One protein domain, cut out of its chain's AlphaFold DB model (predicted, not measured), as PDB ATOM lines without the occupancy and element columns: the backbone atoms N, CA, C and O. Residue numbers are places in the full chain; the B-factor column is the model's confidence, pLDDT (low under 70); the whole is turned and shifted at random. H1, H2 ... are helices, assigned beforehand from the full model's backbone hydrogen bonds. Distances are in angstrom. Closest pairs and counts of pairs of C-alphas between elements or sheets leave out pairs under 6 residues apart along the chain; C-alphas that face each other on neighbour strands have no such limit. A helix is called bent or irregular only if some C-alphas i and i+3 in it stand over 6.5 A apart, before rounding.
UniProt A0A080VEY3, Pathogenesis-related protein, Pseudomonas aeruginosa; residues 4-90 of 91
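AT A GLANCE: This is residues 4 to 90 of the 91 residues of the protein "Pathogenesis-related protein" of Pseudomonas aeruginosa (UniProt A0A080VEY3). Four helices run up and down in a ring, H1 on H2, H2 on H3, H3 on H4 and H4 back on H1, with H3 and H4 crossing steeply; a long loop, residues 56 to 67, lies at one end. The printed part has 87 residues, of which 66 are in the four named helices, H1 to H4 in order along the chain; there is no named strand, and the class is all helix. The whole is a compact rod, radius of gyration of the C-alphas 13.2 A, spanning 44 by 21 by 19 A.

HOW THE PARTS SIT: H1, residues 8 to 23, and H2, residues 27 to 38, form a hairpin, 16 degrees, closest C-alphas Cys 18 and Ala 30, 4.3 A. H2 and H3, residues 40 to 55, form another, 25 degrees, closest C-alphas Ala 36 and Val 43, 5.0 A. H4, residues 68 to 89, touches H1, closest C-alphas Val 17 and Leu 82, 6.2 A. Residues 47 to 54 of H3 touch H4 at a steep tilt of 45 degrees, closest C-alphas Val 54 and Arg 76, 5.5 A. H2 and H4 are apart. Every O i to N i+4 pair is within hydrogen-bond range in H1 and H4, 6 of 8 in H2 and 10 of 12 in H3.

IN THESE COORDINATES: H1 starts at C-alpha 8 (35.140, -26.166, -34.861) and is 23.1 A long; H4, 31.7 A, ends at C-alpha 89 (35.544, -15.586, -29.189). H2 is 17.2 A and H3 24.2 A long; H3 is irregular, C-alphas 41 and 44 being 7.2 A apart.

THE WHOLE: The C-alphas farthest apart, Thr 7 and Asp 64, are 43.8 A apart. The printed part has no cut. The link H3 to H4 is long, and residues 57 to 71 have pLDDT under 70.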
ATOM      1  N   ILE A   4      27.800 -20.944 -30.139       86.44
ATOM      2  CA  ILE A   4      29.203 -20.807 -30.544       86.44
ATOM      3  C   ILE A   4      30.115 -21.923 -30.015       86.44
ATOM      4  O   ILE A   4      31.102 -22.257 -30.667       86.44
ATOM      5  N   TYR A   5      29.759 -22.560 -28.890       88.75
ATOM      6  CA  TYR A   5      30.574 -23.617 -28.285       88.75
ATOM      7  C   TYR A   5      30.684 -24.873 -29.146       88.75
ATOM      8  O   TYR A   5      31.647 -25.620 -28.999       88.75
ATOM      9  N   ASN A   6      29.731 -25.094 -30.054       88.19
ATOM     10  CA  ASN A   6      29.708 -26.265 -30.932       88.19
ATOM     11  C   ASN A   6      30.467 -26.043 -32.249       88.19
ATOM     12  O   ASN A   6      30.475 -26.919 -33.112       88.19
ATOM     13  N   THR A   7      31.081 -24.875 -32.439       89.44
ATOM     14  CA  THR A   7      31.829 -24.588 -33.665       89.44
ATOM     15  C   THR A   7      33.222 -25.235 -33.628       89.44
ATOM     16  O   THR A   7      33.839 -25.323 -32.560       89.44
ATOM     17  N   PRO A   8      33.768 -25.664 -34.784       86.19
ATOM     18  CA  PRO A   8      35.140 -26.166 -34.861       86.19
ATOM     19  C   PRO A   8      36.162 -25.150 -34.338       86.19
ATOM     20  O   PRO A   8      36.996 -25.507 -33.512       86.19
ATOM     21  N   GLY A   9      36.008 -23.871 -34.701       88.81
ATOM     22  CA  GLY A   9      36.889 -22.799 -34.227       88.81
ATOM     23  C   GLY A   9      36.896 -22.663 -32.703       88.81
ATOM     24  O   GLY A   9      37.947 -22.477 -32.104       88.81
ATOM     25  N   PHE A  10      35.757 -22.860 -32.034       91.94
ATOM     26  CA  PHE A  10      35.737 -22.845 -30.572       91.94
ATOM     27  C   PHE A  10      36.424 -24.072 -29.949       91.94
ATOM     28  O   PHE A  10      36.949 -23.994 -28.845       91.94
ATOM     29  N   SER A  11      36.472 -25.207 -30.649       92.38
ATOM     30  CA  SER A  11      37.242 -26.375 -30.194       92.38
ATOM     31  C   SER A  11      38.746 -26.109 -30.223       92.38
ATOM     32  O   SER A  11      39.451 -26.503 -29.300       92.38
ATOM     33  N   GLU A  12      39.222 -25.401 -31.248       93.50
ATOM     34  CA  GLU A  12      40.614 -24.949 -31.337       93.50
ATOM     35  C   GLU A  12      40.958 -23.993 -30.189       93.50
ATOM     36  O   GLU A  12      42.017 -24.126 -29.579       93.50
ATOM     37  N   GLU A  13      40.039 -23.092 -29.826       94.94
ATOM     38  CA  GLU A  13      40.205 -22.206 -28.669       94.94
ATOM     39  C   GLU A  13      40.335 -22.982 -27.353       94.94
ATOM     40  O   GLU A  13      41.243 -22.712 -26.567       94.94
ATOM     41  N   LEU A  14      39.473 -23.976 -27.113       95.31
ATOM     42  CA  LEU A  14      39.551 -24.811 -25.908       95.31
ATOM     43  C   LEU A  14      40.871 -25.594 -25.838       95.31
ATOM     44  O   LEU A  14      41.484 -25.670 -24.772       95.31
ATOM     45  N   LEU A  15      41.339 -26.133 -26.968       96.00
ATOM     46  CA  LEU A  15      42.616 -26.846 -27.052       96.00
ATOM     47  C   LEU A  15      43.815 -25.919 -26.824       96.00
ATOM     48  O   LEU A  15      44.737 -26.285 -26.095       96.00
ATOM     49  N   LEU A  16      43.792 -24.714 -27.399       96.44
ATOM     50  CA  LEU A  16      44.834 -23.709 -27.195       96.44
ATOM     51  C   LEU A  16      44.911 -23.298 -25.723       96.44
ATOM     52  O   LEU A  16      45.995 -23.270 -25.146       96.44
ATOM     53  N   VAL A  17      43.762 -23.042 -25.095       96.50
ATOM     54  CA  VAL A  17      43.693 -22.708 -23.669       96.50
ATOM     55  C   VAL A  17      44.223 -23.862 -22.819       96.50
ATOM     56  O   VAL A  17      45.037 -23.626 -21.931       96.50
ATOM     57  N   CYS A  18      43.835 -25.105 -23.118       96.88
ATOM     58  CA  CYS A  18      44.356 -26.290 -22.437       96.88
ATOM     59  C   CYS A  18      45.892 -26.371 -22.515       96.88
ATOM     60  O   CYS A  18      46.557 -26.468 -21.482       96.88
ATOM     61  N   ALA A  19      46.461 -26.280 -23.721       96.44
ATOM     62  CA  ALA A  19      47.904 -26.367 -23.929       96.44
ATOM     63  C   ALA A  19      48.656 -25.246 -23.195       96.44
ATOM     64  O   ALA A  19      49.579 -25.519 -22.430       96.44
ATOM     65  N   SER A  20      48.209 -23.996 -23.346       95.88
ATOM     66  CA  SER A  20      48.841 -22.843 -22.697       95.88
ATOM     67  C   SER A  20      48.761 -22.888 -21.169       95.88
ATOM     68  O   SER A  20      49.658 -22.382 -20.503       95.88
ATOM     69  N   LEU A  21      47.708 -23.477 -20.591       94.81
ATOM     70  CA  LEU A  21      47.601 -23.655 -19.140       94.81
ATOM     71  C   LEU A  21      48.586 -24.712 -18.617       94.81
ATOM     72  O   LEU A  21      49.184 -24.496 -17.564       94.81
ATOM     73  N   ARG A  22      48.811 -25.804 -19.363       94.12
ATOM     74  CA  ARG A  22      49.826 -26.819 -19.013       94.12
ATOM     75  C   ARG A  22      51.241 -26.253 -19.037       94.12
ATOM     76  O   ARG A  22      52.031 -26.543 -18.148       94.12
ATOM     77  N   GLU A  23      51.552 -25.394 -20.006       93.12
ATOM     78  CA  GLU A  23      52.873 -24.750 -20.104       93.12
ATOM     79  C   GLU A  23      53.236 -23.910 -18.869       93.12
ATOM     80  O   GLU A  23      54.415 -23.727 -18.572       93.12
ATOM     81  N   VAL A  24      52.235 -23.413 -18.136       90.38
ATOM     82  CA  VAL A  24      52.421 -22.618 -16.912       90.38
ATOM     83  C   VAL A  24      52.055 -23.380 -15.632       90.38
ATOM     84  O   VAL A  24      51.876 -22.761 -14.585       90.38
ATOM     85  N   GLY A  25      51.931 -24.711 -15.706       89.25
ATOM     86  CA  GLY A  25      51.690 -25.578 -14.548       89.25
ATOM     87  C   GLY A  25      50.281 -25.495 -13.952       89.25
ATOM     88  O   GLY A  25      50.078 -25.847 -12.793       89.25
ATOM     89  N   LEU A  26      49.286 -25.016 -14.707       90.56
ATOM     90  CA  LEU A  26      47.880 -24.972 -14.284       90.56
ATOM     91  C   LEU A  26      47.114 -26.220 -14.747       90.56
ATOM     92  O   LEU A  26      46.056 -26.112 -15.371       90.56
ATOM     93  N   ASP A  27      47.638 -27.403 -14.428       92.75
ATOM     94  CA  ASP A  27      47.173 -28.684 -14.981       92.75
ATOM     95  C   ASP A  27      45.707 -28.993 -14.660       92.75
ATOM     96  O   ASP A  27      44.933 -29.305 -15.563       92.75
ATOM     97  N   ASN A  28      45.279 -28.794 -13.409       92.25
ATOM     98  CA  ASN A  28      43.880 -29.001 -13.001       92.25
ATOM     99  C   ASN A  28      42.903 -28.145 -13.816       92.25
ATOM    100  O   ASN A  28      41.773 -28.548 -14.089       92.25
ATOM    101  N   LEU A  29      43.329 -26.934 -14.175       94.19
ATOM    102  CA  LEU A  29      42.524 -26.024 -14.971       94.19
ATOM    103  C   LEU A  29      42.550 -26.446 -16.444       94.19
ATOM    104  O   LEU A  29      41.513 -26.453 -17.101       94.19
ATOM    105  N   ALA A  30      43.721 -26.841 -16.949       96.75
ATOM    106  CA  ALA A  30      43.884 -27.358 -18.299       96.75
ATOM    107  C   ALA A  30      43.015 -28.596 -18.562       96.75
ATOM    108  O   ALA A  30      42.437 -28.710 -19.643       96.75
ATOM    109  N   ASP A  31      42.889 -29.491 -17.584       96.94
ATOM    110  CA  ASP A  31      42.061 -30.692 -17.699       96.94
ATOM    111  C   ASP A  31      40.568 -30.351 -17.818       96.94
ATOM    112  O   ASP A  31      39.883 -30.936 -18.651       96.94
ATOM    113  N   GLN A  32      40.079 -29.309 -17.136       97.06
ATOM    114  CA  GLN A  32      38.701 -28.833 -17.336       97.06
ATOM    115  C   GLN A  32      38.459 -28.328 -18.766       97.06
ATOM    116  O   GLN A  32      37.389 -28.547 -19.332       97.06
ATOM    117  N   PHE A  33      39.449 -27.668 -19.380       96.62
ATOM    118  CA  PHE A  33      39.353 -27.246 -20.783       96.62
ATOM    119  C   PHE A  33      39.434 -28.427 -21.749       96.62
ATOM    120  O   PHE A  33      38.743 -28.419 -22.766       96.62
ATOM    121  N   ARG A  34      40.222 -29.459 -21.428       96.44
ATOM    122  CA  ARG A  34      40.234 -30.720 -22.178       96.44
ATOM    123  C   ARG A  34      38.869 -31.403 -22.116       96.44
ATOM    124  O   ARG A  34      38.358 -31.799 -23.158       96.44
ATOM    125  N   ASP A  35      38.274 -31.512 -20.933       96.31
ATOM    126  CA  ASP A  35      36.949 -32.109 -20.760       96.31
ATOM    127  C   ASP A  35      35.896 -31.319 -21.539       96.31
ATOM    128  O   ASP A  35      35.082 -31.906 -22.249       96.31
ATOM    129  N   ALA A  36      35.998 -29.986 -21.534       95.19
ATOM    130  CA  ALA A  36      35.130 -29.098 -22.300       95.19
ATOM    131  C   ALA A  36      35.209 -29.291 -23.831       95.19
ATOM    132  O   ALA A  36      34.275 -28.917 -24.545       95.19
ATOM    133  N   VAL A  37      36.289 -29.881 -24.364       93.94
ATOM    134  CA  VAL A  37      36.369 -30.262 -25.788       93.94
ATOM    135  C   VAL A  37      35.388 -31.395 -26.099       93.94
ATOM    136  O   VAL A  37      34.754 -31.380 -27.159       93.94
ATOM    137  N   PHE A  38      35.242 -32.355 -25.185       92.12
ATOM    138  CA  PHE A  38      34.387 -33.532 -25.360       92.12
ATOM    139  C   PHE A  38      32.961 -33.302 -24.852       92.12
ATOM    140  O   PHE A  38      32.011 -33.757 -25.485       92.12
ATOM    141  N   ASP A  39      32.801 -32.553 -23.761       93.94
ATOM    142  CA  ASP A  39      31.514 -32.205 -23.165       93.94
ATOM    143  C   ASP A  39      31.306 -30.685 -23.152       93.94
ATOM    144  O   ASP A  39      31.870 -29.937 -22.356       93.94
ATOM    145  N   ARG A  40      30.428 -30.200 -24.031       91.81
ATOM    146  CA  ARG A  40      30.167 -28.759 -24.165       91.81
ATOM    147  C   ARG A  40      29.341 -28.176 -23.022       91.81
ATOM    148  O   ARG A  40      29.270 -26.951 -22.903       91.81
ATOM    149  N   SER A  41      28.751 -29.015 -22.170       92.69
ATOM    150  CA  SER A  41      27.985 -28.558 -21.011       92.69
ATOM    151  C   SER A  41      28.877 -27.961 -19.916       92.69
ATOM    152  O   SER A  41      28.434 -27.059 -19.203       92.69
ATOM    153  N   VAL A  42      30.150 -28.373 -19.846       94.06
ATOM    154  CA  VAL A  42      31.105 -27.919 -18.817       94.06
ATOM    155  C   VAL A  42      31.957 -26.713 -19.241       94.06
ATOM    156  O   VAL A  42      32.719 -26.183 -18.436       94.06
ATOM    157  N   VAL A  43      31.801 -26.214 -20.475       93.81
ATOM    158  CA  VAL A  43      32.555 -25.050 -20.993       93.81
ATOM    159  C   VAL A  43      32.396 -23.824 -20.092       93.81
ATOM    160  O   VAL A  43      33.379 -23.170 -19.746       93.81
ATOM    161  N   ASP A  44      31.162 -23.506 -19.694       93.62
ATOM    162  CA  ASP A  44      30.898 -22.339 -18.849       93.62
ATOM    163  C   ASP A  44      31.571 -22.487 -17.473       93.62
ATOM    164  O   ASP A  44      32.119 -21.516 -16.947       93.62
ATOM    165  N   GLN A  45      31.606 -23.705 -16.921       94.56
ATOM    166  CA  GLN A  45      32.284 -24.002 -15.659       94.56
ATOM    167  C   GLN A  45      33.803 -23.816 -15.772       94.56
ATOM    168  O   GLN A  45      34.394 -23.166 -14.909       94.56
ATOM    169  N   ALA A  46      34.421 -24.301 -16.852       95.00
ATOM    170  CA  ALA A  46      35.852 -24.115 -17.102       95.00
ATOM    171  C   ALA A  46      36.223 -22.623 -17.242       95.00
ATOM    172  O   ALA A  46      37.215 -22.158 -16.677       95.00
ATOM    173  N   ILE A  47      35.388 -21.828 -17.927       94.56
ATOM    174  CA  ILE A  47      35.584 -20.372 -18.048       94.56
ATOM    175  C   ILE A  47      35.444 -19.677 -16.685       94.56
ATOM    176  O   ILE A  47      36.206 -18.755 -16.385       94.56
ATOM    177  N   ILE A  48      34.493 -20.099 -15.845       94.31
ATOM    178  CA  ILE A  48      34.348 -19.574 -14.479       94.31
ATOM    179  C   ILE A  48      35.593 -19.898 -13.647       94.31
ATOM    180  O   ILE A  48      36.138 -18.996 -13.012       94.31
ATOM    181  N   ALA A  49      36.096 -21.133 -13.700       93.50
ATOM    182  CA  ALA A  49      37.317 -21.520 -12.998       93.50
ATOM    183  C   ALA A  49      38.532 -20.690 -13.455       93.50
ATOM    184  O   ALA A  49      39.311 -20.220 -12.625       93.50
ATOM    185  N   LEU A  50      38.649 -20.417 -14.760       94.12
ATOM    186  CA  LEU A  50      39.669 -19.516 -15.308       94.12
ATOM    187  C   LEU A  50      39.537 -18.087 -14.784       94.12
ATOM    188  O   LEU A  50      40.539 -17.487 -14.392       94.12
ATOM    189  N   ARG A  51      38.318 -17.544 -14.710       93.25
ATOM    190  CA  ARG A  51      38.070 -16.223 -14.110       93.25
ATOM    191  C   ARG A  51      38.489 -16.165 -12.649       93.25
ATOM    192  O   ARG A  51      39.105 -15.184 -12.242       93.25
ATOM    193  N   GLU A  52      38.176 -17.193 -11.870       91.00
ATOM    194  CA  GLU A  52      38.561 -17.242 -10.460       91.00
ATOM    195  C   GLU A  52      40.079 -17.376 -10.295       91.00
ATOM    196  O   GLU A  52      40.669 -16.644  -9.501       91.00
ATOM    197  N   ARG A  53      40.752 -18.181 -11.128       87.50
ATOM    198  CA  ARG A  53      42.222 -18.268 -11.134       87.50
ATOM    199  C   ARG A  53      42.897 -16.936 -11.473       87.50
ATOM    200  O   ARG A  53      43.957 -16.625 -10.934       87.50
ATOM    201  N   VAL A  54      42.290 -16.140 -12.352       88.38
ATOM    202  CA  VAL A  54      42.768 -14.790 -12.688       88.38
ATOM    203  C   VAL A  54      42.607 -13.820 -11.521       88.38
ATOM    204  O   VAL A  54      43.416 -12.905 -11.396       88.38
ATOM    205  N   LYS A  55      41.581 -13.972 -10.677       84.81
ATOM    206  CA  LYS A  55      41.343 -13.087  -9.523       84.81
ATOM    207  C   LYS A  55      42.195 -13.474  -8.321       84.81
ATOM    208  O   LYS A  55      42.748 -12.589  -7.663       84.81
ATOM    209  N   THR A  56      42.363 -14.769  -8.083       77.56
ATOM    210  CA  THR A  56      42.964 -15.309  -6.862       77.56
ATOM    211  C   THR A  56      44.431 -15.689  -7.103       77.56
ATOM    212  O   THR A  56      44.717 -16.476  -8.010       77.56
ATOM    213  N   PRO A  57      45.397 -15.104  -6.365       66.50
ATOM    214  CA  PRO A  57      46.776 -15.594  -6.384       66.50
ATOM    215  C   PRO A  57      46.808 -17.027  -5.844       66.50
ATOM    216  O   PRO A  57      45.942 -17.392  -5.046       66.50
ATOM    217  N   SER A  58      47.758 -17.855  -6.286       64.81
ATOM    218  CA  SER A  58      47.804 -19.222  -5.761       64.81
ATOM    219  C   SER A  58      48.086 -19.169  -4.248       64.81
ATOM    220  O   SER A  58      49.021 -18.473  -3.840       64.81
ATOM    221  N   PRO A  59      47.286 -19.848  -3.403       58.69
ATOM    222  CA  PRO A  59      47.386 -19.734  -1.945       58.69
ATOM    223  C   PRO A  59      48.759 -20.158  -1.403       58.69
ATOM    224  O   PRO A  59      49.176 -19.684  -0.353       58.69
ATOM    225  N   GLU A  60      49.482 -20.986  -2.156       55.94
ATOM    226  CA  GLU A  60      50.821 -21.497  -1.841       55.94
ATOM    227  C   GLU A  60      51.927 -20.427  -1.938       55.94
ATOM    228  O   GLU A  60      53.016 -20.624  -1.412       55.94
ATOM    229  N   HIS A  61      51.653 -19.272  -2.560       53.09
ATOM    230  CA  HIS A  61      52.662 -18.248  -2.873       53.09
ATOM    231  C   HIS A  61      52.411 -16.894  -2.193       53.09
ATOM    232  O   HIS A  61      53.092 -15.919  -2.490       53.09
ATOM    233  N   ALA A  62      51.429 -16.792  -1.293       52.59
ATOM    234  CA  ALA A  62      51.054 -15.518  -0.673       52.59
ATOM    235  C   ALA A  62      51.997 -15.056   0.461       52.59
ATOM    236  O   ALA A  62      51.870 -13.919   0.913       52.59
ATOM    237  N   ALA A  63      52.901 -15.919   0.941       55.00
ATOM    238  CA  ALA A  63      53.661 -15.682   2.172       55.00
ATOM    239  C   ALA A  63      55.125 -15.253   1.968       55.00
ATOM    240  O   ALA A  63      55.622 -14.477   2.778       55.00
ATOM    241  N   ASP A  64      55.794 -15.673   0.890       53.84
ATOM    242  CA  ASP A  64      57.250 -15.540   0.783       53.84
ATOM    243  C   ASP A  64      57.678 -14.903  -0.544       53.84
ATOM    244  O   ASP A  64      57.235 -15.320  -1.612       53.84
ATOM    245  N   ASN A  65      58.561 -13.895  -0.471       54.50
ATOM    246  CA  ASN A  65      59.203 -13.193  -1.597       54.50
ATOM    247  C   ASN A  65      60.199 -14.100  -2.358       54.50
ATOM    248  O   ASN A  65      61.364 -13.757  -2.548       54.50
ATOM    249  N   GLU A  66      59.751 -15.282  -2.762       55.94
ATOM    250  CA  GLU A  66      60.557 -16.329  -3.379       55.94
ATOM    251  C   GLU A  66      60.427 -16.331  -4.917       55.94
ATOM    252  O   GLU A  66      59.402 -15.904  -5.456       55.94
ATOM    253  N   PRO A  67      61.415 -16.869  -5.662       50.88
ATOM    254  CA  PRO A  67      61.389 -16.976  -7.129       50.88
ATOM    255  C   PRO A  67      60.132 -17.648  -7.713       50.88
ATOM    256  O   PRO A  67      59.743 -17.352  -8.841       50.88
ATOM    257  N   TRP A  68      59.456 -18.505  -6.944       55.12
ATOM    258  CA  TRP A  68      58.203 -19.174  -7.319       55.12
ATOM    259  C   TRP A  68      57.016 -18.198  -7.494       55.12
ATOM    260  O   TRP A  68      56.083 -18.494  -8.242       55.12
ATOM    261  N   LEU A  69      57.086 -16.984  -6.925       60.19
ATOM    262  CA  LEU A  69      56.151 -15.884  -7.222       60.19
ATOM    263  C   LEU A  69      56.178 -15.468  -8.700       60.19
ATOM    264  O   LEU A  69      55.155 -15.039  -9.233       60.19
ATOM    265  N   TYR A  70      57.327 -15.591  -9.379       59.16
ATOM    266  CA  TYR A  70      57.422 -15.297 -10.812       59.16
ATOM    267  C   TYR A  70      56.603 -16.299 -11.635       59.16
ATOM    268  O   TYR A  70      55.899 -15.900 -12.564       59.16
ATOM    269  N   CYS A  71      56.627 -17.580 -11.251       68.12
ATOM    270  CA  CYS A  71      55.801 -18.618 -11.864       68.12
ATOM    271  C   CYS A  71      54.305 -18.351 -11.636       68.12
ATOM    272  O   CYS A  71      53.527 -18.454 -12.584       68.12
ATOM    273  N   ASP A  72      53.897 -17.924 -10.433       77.25
ATOM    274  CA  ASP A  72      52.496 -17.551 -10.174       77.25
ATOM    275  C   ASP A  72      52.062 -16.317 -10.980       77.25
ATOM    276  O   ASP A  72      50.980 -16.304 -11.574       77.25
ATOM    277  N   TRP A  73      52.925 -15.298 -11.071       80.94
ATOM    278  CA  TRP A  73      52.670 -14.111 -11.888       80.94
ATOM    279  C   TRP A  73      52.527 -14.467 -13.370       80.94
ATOM    280  O   TRP A  73      51.570 -14.031 -14.016       80.94
ATOM    281  N   GLN A  74      53.435 -15.288 -13.907       84.62
ATOM    282  CA  GLN A  74      53.386 -15.741 -15.295       84.62
ATOM    283  C   GLN A  74      52.116 -16.553 -15.562       84.62
ATOM    284  O   GLN A  74      51.404 -16.270 -16.528       84.62
ATOM    285  N   ALA A  75      51.775 -17.499 -14.684       87.44
ATOM    286  CA  ALA A  75      50.563 -18.304 -14.803       87.44
ATOM    287  C   ALA A  75      49.294 -17.437 -14.788       87.44
ATOM    288  O   ALA A  75      48.399 -17.620 -15.616       87.44
ATOM    289  N   ARG A  76      49.235 -16.432 -13.907       87.25
ATOM    290  CA  ARG A  76      48.111 -15.489 -13.820       87.25
ATOM    291  C   ARG A  76      48.006 -14.587 -15.053       87.25
ATOM    292  O   ARG A  76      46.902 -14.360 -15.548       87.25
ATOM    293  N   GLN A  77      49.130 -14.094 -15.575       89.38
ATOM    294  CA  GLN A  77      49.168 -13.313 -16.819       89.38
ATOM    295  C   GLN A  77      48.695 -14.141 -18.016       89.38
ATOM    296  O   GLN A  77      47.886 -13.664 -18.816       89.38
ATOM    297  N   THR A  78      49.153 -15.389 -18.122       92.62
ATOM    298  CA  THR A  78      48.701 -16.328 -19.152       92.62
ATOM    299  C   THR A  78      47.200 -16.576 -19.032       92.62
ATOM    300  O   THR A  78      46.473 -16.356 -19.999       92.62
ATOM    301  N   ALA A  79      46.704 -16.906 -17.836       93.12
ATOM    302  CA  ALA A  79      45.277 -17.108 -17.590       93.12
ATOM    303  C   ALA A  79      44.432 -15.875 -17.967       93.12
ATOM    304  O   ALA A  79      43.378 -16.011 -18.588       93.12
ATOM    305  N   TYR A  80      44.913 -14.664 -17.665       93.62
ATOM    306  CA  TYR A  80      44.228 -13.419 -18.021       93.62
ATOM    307  C   TYR A  80      44.130 -13.217 -19.537       93.62
ATOM    308  O   TYR A  80      43.059 -12.897 -20.055       93.62
ATOM    309  N   ARG A  81      45.228 -13.440 -20.269       95.00
ATOM    310  CA  ARG A  81      45.252 -13.319 -21.738       95.00
ATOM    311  C   ARG A  81      44.324 -14.336 -22.400       95.00
ATOM    312  O   ARG A  81      43.592 -13.981 -23.323       95.00
ATOM    313  N   LEU A  82      44.324 -15.575 -21.905       95.50
ATOM    314  CA  LEU A  82      43.438 -16.640 -22.375       95.50
ATOM    315  C   LEU A  82      41.965 -16.301 -22.111       95.50
ATOM    316  O   LEU A  82      41.130 -16.453 -23.000       95.50
ATOM    317  N   LEU A  83      41.651 -15.750 -20.935       94.44
ATOM    318  CA  LEU A  83      40.299 -15.304 -20.611       94.44
ATOM    319  C   LEU A  83      39.817 -14.202 -21.564       94.44
ATOM    320  O   LEU A  83      38.731 -14.314 -22.127       94.44
ATOM    321  N   GLN A  84      40.629 -13.166 -21.798       94.19
ATOM    322  CA  GLN A  84      40.279 -12.099 -22.745       94.19
ATOM    323  C   GLN A  84      40.042 -12.638 -24.158       94.19
ATOM    324  O   GLN A  84      39.161 -12.154 -24.873       94.19
ATOM    325  N   ARG A  85      40.835 -13.627 -24.576       93.88
ATOM    326  CA  ARG A  85      40.688 -14.284 -25.874       93.88
ATOM    327  C   ARG A  85      39.353 -15.026 -25.973       93.88
ATOM    328  O   ARG A  85      38.607 -14.779 -26.918       93.88
ATOM    329  N   LEU A  86      39.012 -15.841 -24.976       92.50
ATOM    330  CA  LEU A  86      37.732 -16.554 -24.918       92.50
ATOM    331  C   LEU A  86      36.536 -15.597 -24.871       92.50
ATOM    332  O   LEU A  86      35.519 -15.826 -25.521       92.50
ATOM    333  N   GLU A  87      36.642 -14.482 -24.152       90.25
ATOM    334  CA  GLU A  87      35.577 -13.475 -24.112       90.25
ATOM    335  C   GLU A  87      35.351 -12.804 -25.470       90.25
ATOM    336  O   GLU A  87      34.213 -12.487 -25.807       90.25
ATOM    337  N   ARG A  88      36.401 -12.624 -26.279       88.31
ATOM    338  CA  ARG A  88      36.267 -12.142 -27.664       88.31
ATOM    339  C   ARG A  88      35.667 -13.202 -28.581       88.31
ATOM    340  O   ARG A  88      34.842 -12.857 -29.413       88.31
ATOM    341  N   ALA A  89      36.051 -14.464 -28.403       85.75
ATOM    342  CA  ALA A  89      35.544 -15.586 -29.189       85.75
ATOM    343  C   ALA A  89      34.094 -15.974 -28.850       85.75
ATOM    344  O   ALA A  89      33.502 -16.775 -29.560       85.75
ATOM    345  N   THR A  90      33.524 -15.451 -27.758       81.38
ATOM    346  CA  THR A  90      32.161 -15.775 -27.291       81.38
ATOM    347  C   THR A  90      31.183 -14.599 -27.336       81.38
ATOM    348  O   THR A  90      30.068 -14.731 -26.812       81.38
TER     349      THR A  90